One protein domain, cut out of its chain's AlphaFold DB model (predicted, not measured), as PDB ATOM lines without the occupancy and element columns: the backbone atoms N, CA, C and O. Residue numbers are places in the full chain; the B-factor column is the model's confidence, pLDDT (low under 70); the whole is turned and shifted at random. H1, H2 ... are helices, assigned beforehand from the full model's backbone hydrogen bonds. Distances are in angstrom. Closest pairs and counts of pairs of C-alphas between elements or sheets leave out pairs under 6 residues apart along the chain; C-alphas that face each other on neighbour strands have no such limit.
ATOM      1  N   ALA A 103      88.123 105.879 160.383       80.44
ATOM      2  CA  ALA A 103      89.076 106.441 159.424       80.44
ATOM      3  C   ALA A 103      89.064 107.982 159.386       80.44
ATOM      4  O   ALA A 103      90.116 108.609 159.352       80.44
ATOM      5  N   ALA A 104      87.882 108.607 159.440       81.06
ATOM      6  CA  ALA A 104      87.774 110.065 159.454       81.06
ATOM      7  C   ALA A 104      88.358 110.653 160.746       81.06
ATOM      8  O   ALA A 104      89.064 111.656 160.713       81.06
ATOM      9  N   PHE A 105      88.097 110.002 161.882       84.50
ATOM     10  CA  PHE A 105      88.661 110.401 163.167       84.50
ATOM     11  C   PHE A 105      90.191 110.262 163.194       84.50
ATOM     12  O   PHE A 105      90.872 111.196 163.605       84.50
ATOM     13  N   ALA A 106      90.734 109.153 162.683       84.25
ATOM     14  CA  ALA A 106      92.178 108.938 162.578       84.25
ATOM     15  C   ALA A 106      92.865 109.990 161.689       84.25
ATOM     16  O   ALA A 106      93.884 110.554 162.080       84.25
ATOM     17  N   ASN A 107      92.272 110.320 160.537       83.62
ATOM     18  CA  ASN A 107      92.790 111.372 159.659       83.62
ATOM     19  C   ASN A 107      92.826 112.733 160.367       83.62
ATOM     20  O   ASN A 107      93.811 113.456 160.257       83.62
ATOM     21  N   ILE A 108      91.782 113.072 161.128       84.62
ATOM     22  CA  ILE A 108      91.742 114.318 161.907       84.62
ATOM     23  C   ILE A 108      92.841 114.338 162.973       84.62
ATOM     24  O   ILE A 108      93.501 115.363 163.120       84.62
ATOM     25  N   LEU A 109      93.063 113.230 163.687       83.88
ATOM     26  CA  LEU A 109      94.140 113.135 164.679       83.88
ATOM     27  C   LEU A 109      95.518 113.322 164.045       83.88
ATOM     28  O   LEU A 109      96.341 114.038 164.596       83.88
ATOM     29  N   MET A 110      95.752 112.744 162.869       81.81
ATOM     30  CA  MET A 110      97.020 112.897 162.158       81.81
ATOM     31  C   MET A 110      97.294 114.356 161.766       81.81
ATOM     32  O   MET A 110      98.404 114.853 161.934       81.81
ATOM     33  N   VAL A 111      96.269 115.061 161.275       83.56
ATOM     34  CA  VAL A 111      96.372 116.494 160.961       83.56
ATOM     35  C   VAL A 111      96.582 117.311 162.231       83.56
ATOM     36  O   VAL A 111      97.396 118.229 162.236       83.56
ATOM     37  N   PHE A 112      95.865 116.985 163.307       80.31
ATOM     38  CA  PHE A 112      96.019 117.655 164.595       80.31
ATOM     39  C   PHE A 112      97.442 117.505 165.139       80.31
ATOM     40  O   PHE A 112      98.046 118.510 165.503       80.31
ATOM     41  N   GLU A 113      97.993 116.292 165.126       79.19
ATOM     42  CA  GLU A 113      99.357 116.018 165.579       79.19
ATOM     43  C   GLU A 113     100.379 116.778 164.731       79.19
ATOM     44  O   GLU A 113     101.220 117.498 165.263       79.19
ATOM     45  N   PHE A 114     100.244 116.734 163.403       79.44
ATOM     46  CA  PHE A 114     101.109 117.498 162.507       79.44
ATOM     47  C   PHE A 114     101.071 119.005 162.801       79.44
ATOM     48  O   PHE A 114     102.111 119.655 162.877       79.44
ATOM     49  N   LEU A 115      99.880 119.579 162.981       74.50
ATOM     50  CA  LEU A 115      99.732 121.001 163.294       74.50
ATOM     51  C   LEU A 115     100.274 121.344 164.680       74.50
ATOM     52  O   LEU A 115     100.831 122.424 164.857       74.50
ATOM     53  N   HIS A 116     100.136 120.448 165.651       69.44
ATOM     54  CA  HIS A 116     100.717 120.630 166.975       69.44
ATOM     55  C   HIS A 116     102.250 120.655 166.907       69.44
ATOM     56  O   HIS A 116     102.885 121.499 167.533       69.44
ATOM     57  N   GLN A 117     102.842 119.782 166.093       67.38
ATOM     58  CA  GLN A 117     104.287 119.575 166.044       67.38
ATOM     59  C   GLN A 117     105.018 120.548 165.108       67.38
ATOM     60  O   GLN A 117     106.135 120.964 165.398       67.38
ATOM     61  N   PHE A 118     104.385 120.947 164.002       68.44
ATOM     62  CA  PHE A 118     104.986 121.812 162.978       68.44
ATOM     63  C   PHE A 118     104.287 123.163 162.831       68.44
ATOM     64  O   PHE A 118     104.719 123.989 162.027       68.44
ATOM     65  N   GLY A 119     103.205 123.422 163.570       63.97
ATOM     66  CA  GLY A 119     102.388 124.612 163.348       63.97
ATOM     67  C   GLY A 119     103.048 125.929 163.716       63.97
ATOM     68  O   GLY A 119     102.760 126.942 163.077       63.97
ATOM     69  N   GLU A 120     103.973 125.917 164.672       60.31
ATOM     70  CA  GLU A 120     104.817 127.075 164.967       60.31
ATOM     71  C   GLU A 120     105.791 127.349 163.813       60.31
ATOM     72  O   GLU A 120     105.807 128.452 163.268       60.31
ATOM     73  N   THR A 121     106.507 126.317 163.359       60.47
ATOM     74  CA  THR A 121     107.457 126.378 162.238       60.47
ATOM     75  C   THR A 121     106.799 126.813 160.928       60.47
ATOM     76  O   THR A 121     107.370 127.587 160.164       60.47
ATOM     77  N   LEU A 122     105.576 126.347 160.668       64.56
ATOM     78  CA  LEU A 122     104.795 126.697 159.478       64.56
ATOM     79  C   LEU A 122     104.049 128.034 159.627       64.56
ATOM     80  O   LEU A 122     103.411 128.497 158.682       64.56
ATOM     81  N   GLY A 123     104.120 128.674 160.799       55.88
ATOM     82  CA  GLY A 123     103.478 129.960 161.058       55.88
ATOM     83  C   GLY A 123     101.945 129.902 161.049       55.88
ATOM     84  O   GLY A 123     101.300 130.941 160.858       55.88
ATOM     85  N   PHE A 124     101.356 128.716 161.278       58.34
ATOM     86  CA  PHE A 124      99.906 128.460 161.253       58.34
ATOM     87  C   PHE A 124      99.110 129.226 162.322       58.34
ATOM     88  O   PHE A 124      97.883 129.220 162.289       58.34
ATOM     89  N   GLY A 125      99.787 129.925 163.239       60.53
ATOM     90  CA  GLY A 125      99.169 130.864 164.171       60.53
ATOM     91  C   GLY A 125      98.631 132.132 163.486       60.53
ATOM     92  O   GLY A 125      97.727 132.113 162.655       60.53
ATOM     93  N   LYS A 126      99.163 133.298 163.860       50.78
ATOM     94  CA  LYS A 126      98.574 134.611 163.523       50.78
ATOM     95  C   LYS A 126      98.812 135.063 162.069       50.78
ATOM     96  O   LYS A 126      98.044 135.860 161.529       50.78
ATOM     97  N   ILE A 127      99.878 134.567 161.439       55.09
ATOM     98  CA  ILE A 127     100.350 135.028 160.123       55.09
ATOM     99  C   ILE A 127      99.659 134.256 158.993       55.09
ATOM    100  O   ILE A 127      99.225 134.875 158.025       55.09
ATOM    101  N   TYR A 128      99.468 132.940 159.136       53.12
ATOM    102  CA  TYR A 128      98.839 132.104 158.109       53.12
ATOM    103  C   TYR A 128      97.377 132.472 157.824       53.12
ATOM    104  O   TYR A 128      97.002 132.620 156.662       53.12
ATOM    105  N   LEU A 129      96.561 132.709 158.860       55.22
ATOM    106  CA  LEU A 129      95.171 133.163 158.683       55.22
ATOM    107  C   LEU A 129      95.102 134.502 157.926       55.22
ATOM    108  O   LEU A 129      94.261 134.682 157.048       55.22
ATOM    109  N   THR A 130      96.036 135.413 158.214       54.47
ATOM    110  CA  THR A 130      96.129 136.732 157.568       54.47
ATOM    111  C   THR A 130      96.637 136.628 156.119       54.47
ATOM    112  O   THR A 130      96.156 137.329 155.230       54.47
ATOM    113  N   ALA A 131      97.589 135.730 155.851       52.62
ATOM    114  CA  ALA A 131      98.133 135.479 154.516       52.62
ATOM    115  C   ALA A 131      97.132 134.754 153.598       52.62
ATOM    116  O   ALA A 131      97.017 135.126 152.431       52.62
ATOM    117  N   ASN A 132      96.362 133.793 154.123       56.47
ATOM    118  CA  ASN A 132      95.289 133.126 153.378       56.47
ATOM    119  C   ASN A 132      94.144 134.083 153.041       56.47
ATOM    120  O   ASN A 132      93.698 134.093 151.896       56.47
ATOM    121  N   ALA A 133      93.736 134.952 153.974       57.16
ATOM    122  CA  ALA A 133      92.759 136.002 153.686       57.16
ATOM    123  C   ALA A 133      93.227 136.922 152.537       57.16
ATOM    124  O   ALA A 133      92.456 137.253 151.640       57.16
ATOM    125  N   ASN A 134      94.518 137.276 152.501       48.12
ATOM    126  CA  ASN A 134      95.106 138.061 151.406       48.12
ATOM    127  C   ASN A 134      95.239 137.272 150.087       48.12
ATOM    128  O   ASN A 134      95.178 137.860 149.004       48.12
ATOM    129  N   ALA A 157      94.901  96.587 133.097       70.19
ATOM    130  CA  ALA A 157      95.200  96.148 134.465       70.19
ATOM    131  C   ALA A 157      95.733  97.278 135.374       70.19
ATOM    132  O   ALA A 157      95.489  97.279 136.584       70.19
ATOM    133  N   PHE A 158      96.459  98.244 134.801       65.44
ATOM    134  CA  PHE A 158      96.959  99.416 135.521       65.44
ATOM    135  C   PHE A 158      95.811 100.378 135.833       65.44
ATOM    136  O   PHE A 158      95.646 100.774 136.982       65.44
ATOM    137  N   ILE A 159      94.960 100.663 134.844       67.44
ATOM    138  CA  ILE A 159      93.779 101.523 134.995       67.44
ATOM    139  C   ILE A 159      92.835 100.959 136.066       67.44
ATOM    140  O   ILE A 159      92.357 101.704 136.922       67.44
ATOM    141  N   GLN A 160      92.615  99.641 136.083       75.62
ATOM    142  CA  GLN A 160      91.744  99.013 137.074       75.62
ATOM    143  C   GLN A 160      92.295  99.153 138.501       75.62
ATOM    144  O   GLN A 160      91.570  99.595 139.394       75.62
ATOM    145  N   ARG A 161      93.580  98.846 138.729       71.44
ATOM    146  CA  ARG A 161      94.209  99.013 140.053       71.44
ATOM    147  C   ARG A 161      94.264 100.472 140.487       71.44
ATOM    148  O   ARG A 161      93.978 100.779 141.644       71.44
ATOM    149  N   LEU A 162      94.580 101.369 139.560       65.12
ATOM    150  CA  LEU A 162      94.625 102.802 139.812       65.12
ATOM    151  C   LEU A 162      93.246 103.318 140.245       65.12
ATOM    152  O   LEU A 162      93.145 104.011 141.252       65.12
ATOM    153  N   SER A 163      92.171 102.879 139.582       73.62
ATOM    154  CA  SER A 163      90.794 103.271 139.916       73.62
ATOM    155  C   SER A 163      90.344 102.853 141.324       73.62
ATOM    156  O   SER A 163      89.452 103.475 141.901       73.62
ATOM    157  N   GLN A 164      90.953 101.812 141.903       79.00
ATOM    158  CA  GLN A 164      90.631 101.326 143.247       79.00
ATOM    159  C   GLN A 164      91.429 102.032 144.347       79.00
ATOM    160  O   GLN A 164      90.956 102.089 145.486       79.00
ATOM    161  N   ASN A 165      92.585 102.606 144.011       79.62
ATOM    162  CA  ASN A 165      93.484 103.258 144.953       79.62
ATOM    163  C   ASN A 165      92.830 104.496 145.604       79.62
ATOM    164  O   ASN A 165      92.294 105.369 144.922       79.62
ATOM    165  N   ALA A 166      92.873 104.576 146.938       78.94
ATOM    166  CA  ALA A 166      92.237 105.657 147.691       78.94
ATOM    167  C   ALA A 166      92.850 107.033 147.380       78.94
ATOM    168  O   ALA A 166      92.113 107.989 147.163       78.94
ATOM    169  N   ILE A 167      94.177 107.123 147.273       77.50
ATOM    170  CA  ILE A 167      94.895 108.366 146.952       77.50
ATOM    171  C   ILE A 167      94.549 108.821 145.533       77.50
ATOM    172  O   ILE A 167      94.287 109.999 145.301       77.50
ATOM    173  N   PHE A 168      94.466 107.886 144.585       76.62
ATOM    174  CA  PHE A 168      94.028 108.201 143.229       76.62
ATOM    175  C   PHE A 168      92.584 108.714 143.187       76.62
ATOM    176  O   PHE A 168      92.290 109.675 142.484       76.62
ATOM    177  N   LYS A 169      91.674 108.136 143.978       81.25
ATOM    178  CA  LYS A 169      90.301 108.656 144.090       81.25
ATOM    179  C   LYS A 169      90.286 110.084 144.638       81.25
ATOM    180  O   LYS A 169      89.595 110.930 144.075       81.25
ATOM    181  N   LEU A 170      91.086 110.370 145.667       79.25
ATOM    182  CA  LEU A 170      91.239 111.726 146.208       79.25
ATOM    183  C   LEU A 170      91.829 112.697 145.165       79.25
ATOM    184  O   LEU A 170      91.380 113.838 145.057       79.25
ATOM    185  N   SER A 171      92.785 112.251 144.342       77.69
ATOM    186  CA  SER A 171      93.377 113.089 143.289       77.69
ATOM    187  C   SER A 171      92.402 113.372 142.141       77.69
ATOM    188  O   SER A 171      92.360 114.487 141.618       77.69
ATOM    189  N   VAL A 172      91.563 112.398 141.771       78.50
ATOM    190  CA  VAL A 172      90.462 112.601 140.819       78.50
ATOM    191  C   VAL A 172      89.464 113.620 141.369       78.50
ATOM    192  O   VAL A 172      89.110 114.556 140.655       78.50
ATOM    193  N   GLN A 173      89.085 113.521 142.647       78.56
ATOM    194  CA  GLN A 173      88.173 114.479 143.284       78.56
ATOM    195  C   GLN A 173      88.703 115.921 143.245       78.56
ATOM    196  O   GLN A 173      87.943 116.834 142.928       78.56
ATOM    197  N   LEU A 174      89.998 116.124 143.509       77.81
ATOM    198  CA  LEU A 174      90.656 117.437 143.427       77.81
ATOM    199  C   LEU A 174      90.749 117.996 142.002       77.81
ATOM    200  O   LEU A 174      90.809 119.210 141.812       77.81
ATOM    201  N   ARG A 175      90.784 117.119 140.995       79.19
ATOM    202  CA  ARG A 175      90.816 117.499 139.578       79.19
ATOM    203  C   ARG A 175      89.437 117.885 139.053       79.19
ATOM    204  O   ARG A 175      89.342 118.750 138.187       79.19
ATOM    205  N   GLU A 176      88.387 117.250 139.559       81.69
ATOM    206  CA  GLU A 176      87.005 117.541 139.168       81.69
ATOM    207  C   GLU A 176      86.415 118.733 139.924       81.69
ATOM    208  O   GLU A 176      85.545 119.426 139.393       81.69
ATOM    209  N   LYS A 177      86.844 118.962 141.172       82.56
ATOM    210  CA  LYS A 177      86.227 119.945 142.065       82.56
ATOM    211  C   LYS A 177      87.280 120.663 142.914       82.56
ATOM    212  O   LYS A 177      88.191 120.016 143.429       82.56
ATOM    213  N   PRO A 178      87.134 121.979 143.157       80.38
ATOM    214  CA  PRO A 178      88.005 122.691 144.086       80.38
ATOM    215  C   PRO A 178      87.942 122.079 145.490       80.38
ATOM    216  O   PRO A 178      86.853 121.736 145.962       80.38
ATOM    217  N   PHE A 179      89.077 122.023 146.192       76.62
ATOM    218  CA  PHE A 179      89.190 121.445 147.541       76.62
ATOM    219  C   PHE A 179      88.111 121.951 148.514       76.62
ATOM    220  O   PHE A 179      87.518 121.171 149.257       76.62
ATOM    221  N   LEU A 180      87.783 123.247 148.467       83.31
ATOM    222  CA  LEU A 180      86.775 123.862 149.341       83.31
ATOM    223  C   LEU A 180      85.357 123.299 149.161       83.31
ATOM    224  O   LEU A 180      84.560 123.367 150.095       83.31
ATOM    225  N   SER A 181      85.047 122.701 148.012       88.38
ATOM    226  CA  SER A 181      83.741 122.088 147.731       88.38
ATOM    227  C   SER A 181      83.641 120.616 148.148       88.38
ATOM    228  O   SER A 181      82.551 120.043 148.123       88.38
ATOM    229  N   LEU A 182      84.757 119.997 148.546       85.38
ATOM    230  CA  LEU A 182      84.775 118.611 149.004       85.38
ATOM    231  C   LEU A 182      84.077 118.465 150.364       85.38
ATOM    232  O   LEU A 182      84.015 119.404 151.170       85.38
ATOM    233  N   ASN A 183      83.555 117.267 150.631       88.19
ATOM    234  CA  ASN A 183      82.982 116.962 151.937       88.19
ATOM    235  C   ASN A 183      84.090 116.937 153.019       88.19
ATOM    236  O   ASN A 183      85.269 116.772 152.697       88.19
ATOM    237  N   PRO A 184      83.741 117.114 154.306       85.12
ATOM    238  CA  PRO A 184      84.731 117.166 155.383       85.12
ATOM    239  C   PRO A 184      85.626 115.922 155.479       85.12
ATOM    240  O   PRO A 184      86.805 116.051 155.799       85.12
ATOM    241  N   THR A 185      85.094 114.738 155.166       85.75
ATOM    242  CA  THR A 185      85.850 113.480 155.190       85.75
ATOM    243  C   THR A 185      86.970 113.499 154.156       85.75
ATOM    244  O   THR A 185      88.127 113.296 154.513       85.75
ATOM    245  N   ASP A 186      86.657 113.829 152.906       85.06
ATOM    246  CA  ASP A 186      87.635 113.860 151.816       85.06
ATOM    247  C   ASP A 186      88.670 114.970 152.038       85.06
ATOM    248  O   ASP A 186      89.865 114.750 151.853       85.06
ATOM    249  N   LYS A 187      88.238 116.136 152.545       85.94
ATOM    250  CA  LYS A 187      89.152 117.214 152.957       85.94
ATOM    251  C   LYS A 187      90.151 116.735 154.000       85.94
ATOM    252  O   LYS A 187      91.351 116.924 153.832       85.94
ATOM    253  N   SER A 188      89.652 116.104 155.063       86.00
ATOM    254  CA  SER A 188      90.503 115.587 156.133       86.00
ATOM    255  C   SER A 188      91.451 114.499 155.631       86.00
ATOM    256  O   SER A 188      92.614 114.513 156.006       86.00
ATOM    257  N   ALA A 189      91.001 113.619 154.731       85.06
ATOM    258  CA  ALA A 189      91.825 112.559 154.156       85.06
ATOM    259  C   ALA A 189      92.962 113.103 153.277       85.06
ATOM    260  O   ALA A 189      94.085 112.618 153.363       85.06
ATOM    261  N   ILE A 190      92.692 114.129 152.466       83.81
ATOM    262  CA  ILE A 190      93.704 114.777 151.620       83.81
ATOM    263  C   ILE A 190      94.756 115.488 152.472       83.81
ATOM    264  O   ILE A 190      95.950 115.316 152.239       83.81
ATOM    265  N   VAL A 191      94.328 116.278 153.462       85.00
ATOM    266  CA  VAL A 191      95.263 117.004 154.335       85.00
ATOM    267  C   VAL A 191      96.084 116.019 155.160       85.00
ATOM    268  O   VAL A 191      97.298 116.162 155.233       85.00
ATOM    269  N   ALA A 192      95.446 114.979 155.697       85.81
ATOM    270  CA  ALA A 192      96.117 113.897 156.401       85.81
ATOM    271  C   ALA A 192      97.189 113.231 155.527       85.81
ATOM    272  O   ALA A 192      98.330 113.113 155.954       85.81
ATOM    273  N   PHE A 193      96.865 112.875 154.280       83.12
ATOM    274  CA  PHE A 193      97.841 112.306 153.349       83.12
ATOM    275  C   PHE A 193      99.061 113.220 153.148       83.12
ATOM    276  O   PHE A 193     100.192 112.754 153.231       83.12
ATOM    277  N   ILE A 194      98.853 114.524 152.952       81.94
ATOM    278  CA  ILE A 194      99.958 115.482 152.788       81.94
ATOM    279  C   ILE A 194     100.793 115.582 154.070       81.94
ATOM    280  O   ILE A 194     102.018 115.550 154.001       81.94
ATOM    281  N   CYS A 195     100.155 115.673 155.241       84.25
ATOM    282  CA  CYS A 195     100.852 115.670 156.527       84.25
ATOM    283  C   CYS A 195     101.690 114.399 156.709       84.25
ATOM    284  O   CYS A 195     102.831 114.485 157.149       84.25
ATOM    285  N   HIS A 196     101.159 113.237 156.322       81.12
ATOM    286  CA  HIS A 196     101.876 111.966 156.372       81.12
ATOM    287  C   HIS A 196     103.119 111.964 155.473       81.12
ATOM    288  O   HIS A 196     104.206 111.623 155.931       81.12
ATOM    289  N   GLU A 197     102.983 112.413 154.223       79.50
ATOM    290  CA  GLU A 197     104.105 112.517 153.281       79.50
ATOM    291  C   GLU A 197     105.173 113.518 153.755       79.50
ATOM    292  O   GLU A 197     106.364 113.320 153.517       79.50
ATOM    293  N   LEU A 198     104.769 114.583 154.455       76.31
ATOM    294  CA  LEU A 198     105.697 115.541 155.063       76.31
ATOM    295  C   LEU A 198     106.423 114.951 156.279       76.31
ATOM    296  O   LEU A 198     107.620 115.181 156.434       76.31
ATOM    297  N   LEU A 199     105.720 114.176 157.109       73.94
ATOM    298  CA  LEU A 199     106.283 113.487 158.276       73.94
ATOM    299  C   LEU A 199     107.265 112.377 157.881       73.94
ATOM    300  O   LEU A 199     108.246 112.149 158.581       73.94
ATOM    301  N   GLN A 200     107.006 111.692 156.769       70.56
ATOM    302  CA  GLN A 200     107.791 110.553 156.289       70.56
ATOM    303  C   GLN A 200     108.502 110.845 154.972       70.56
ATOM    304  O   GLN A 200     108.620 109.959 154.123       70.56
ATOM    305  N   ASN A 201     108.970 112.077 154.759       77.88
ATOM    306  CA  ASN A 201     109.640 112.402 153.510       77.88
ATOM    307  C   ASN A 201     110.897 111.529 153.349       77.88
ATOM    308  O   ASN A 201     111.952 111.808 153.916       77.88
TER     309      ASN A 201
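Overview. This is residues 103 to 134 and 157 to 201 of the 347 residues of the protein "Hypothetical protein" of Notodromas monacha (UniProt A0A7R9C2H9). H1 and H5 cross as the core of a long, loose assembly; H4 lies near H5, and residues 157 to 162 of H3 and 129 to 134 of H2 stick out at opposite ends. The printed part has 77 residues with five named helices, H1 to H5 in order, and no named strand: all helix. It is loose, with a radius of gyration of the C-alphas of 14.6 A, and spans 47 by 27 by 23 A.

Along the chain. H1, residues 103 to 118, begins at C-alpha 103 (89.076, 106.441, 159.424) and is 22.4 A long. H2 is residues 126 to 134, H3 157 to 164, H4 166 to 176. H5, residues 184 to 199, 22.1 A, ends at C-alpha 199 (106.283, 113.487, 158.276).

Arrangement. H1 and H5 touch at a steep tilt of 45 degrees, the same way; their closest C-alphas, Val 111 and Ala 192, are 5.3 A apart. H4 and H5 are close but not clearly touching, with closest C-alphas Leu 170 and Ile 190 at 6.7 A. Every O i to N i+4 pair is within hydrogen-bond range in H1, H3, H4 and H5, and 4 of 5 in H2.

Size, cuts and confidence. Residues 135 to 156 are cut out, with C-alphas 134 and 157 45.2 A apart. Residues 116 to 134 are among those with pLDDT under 70.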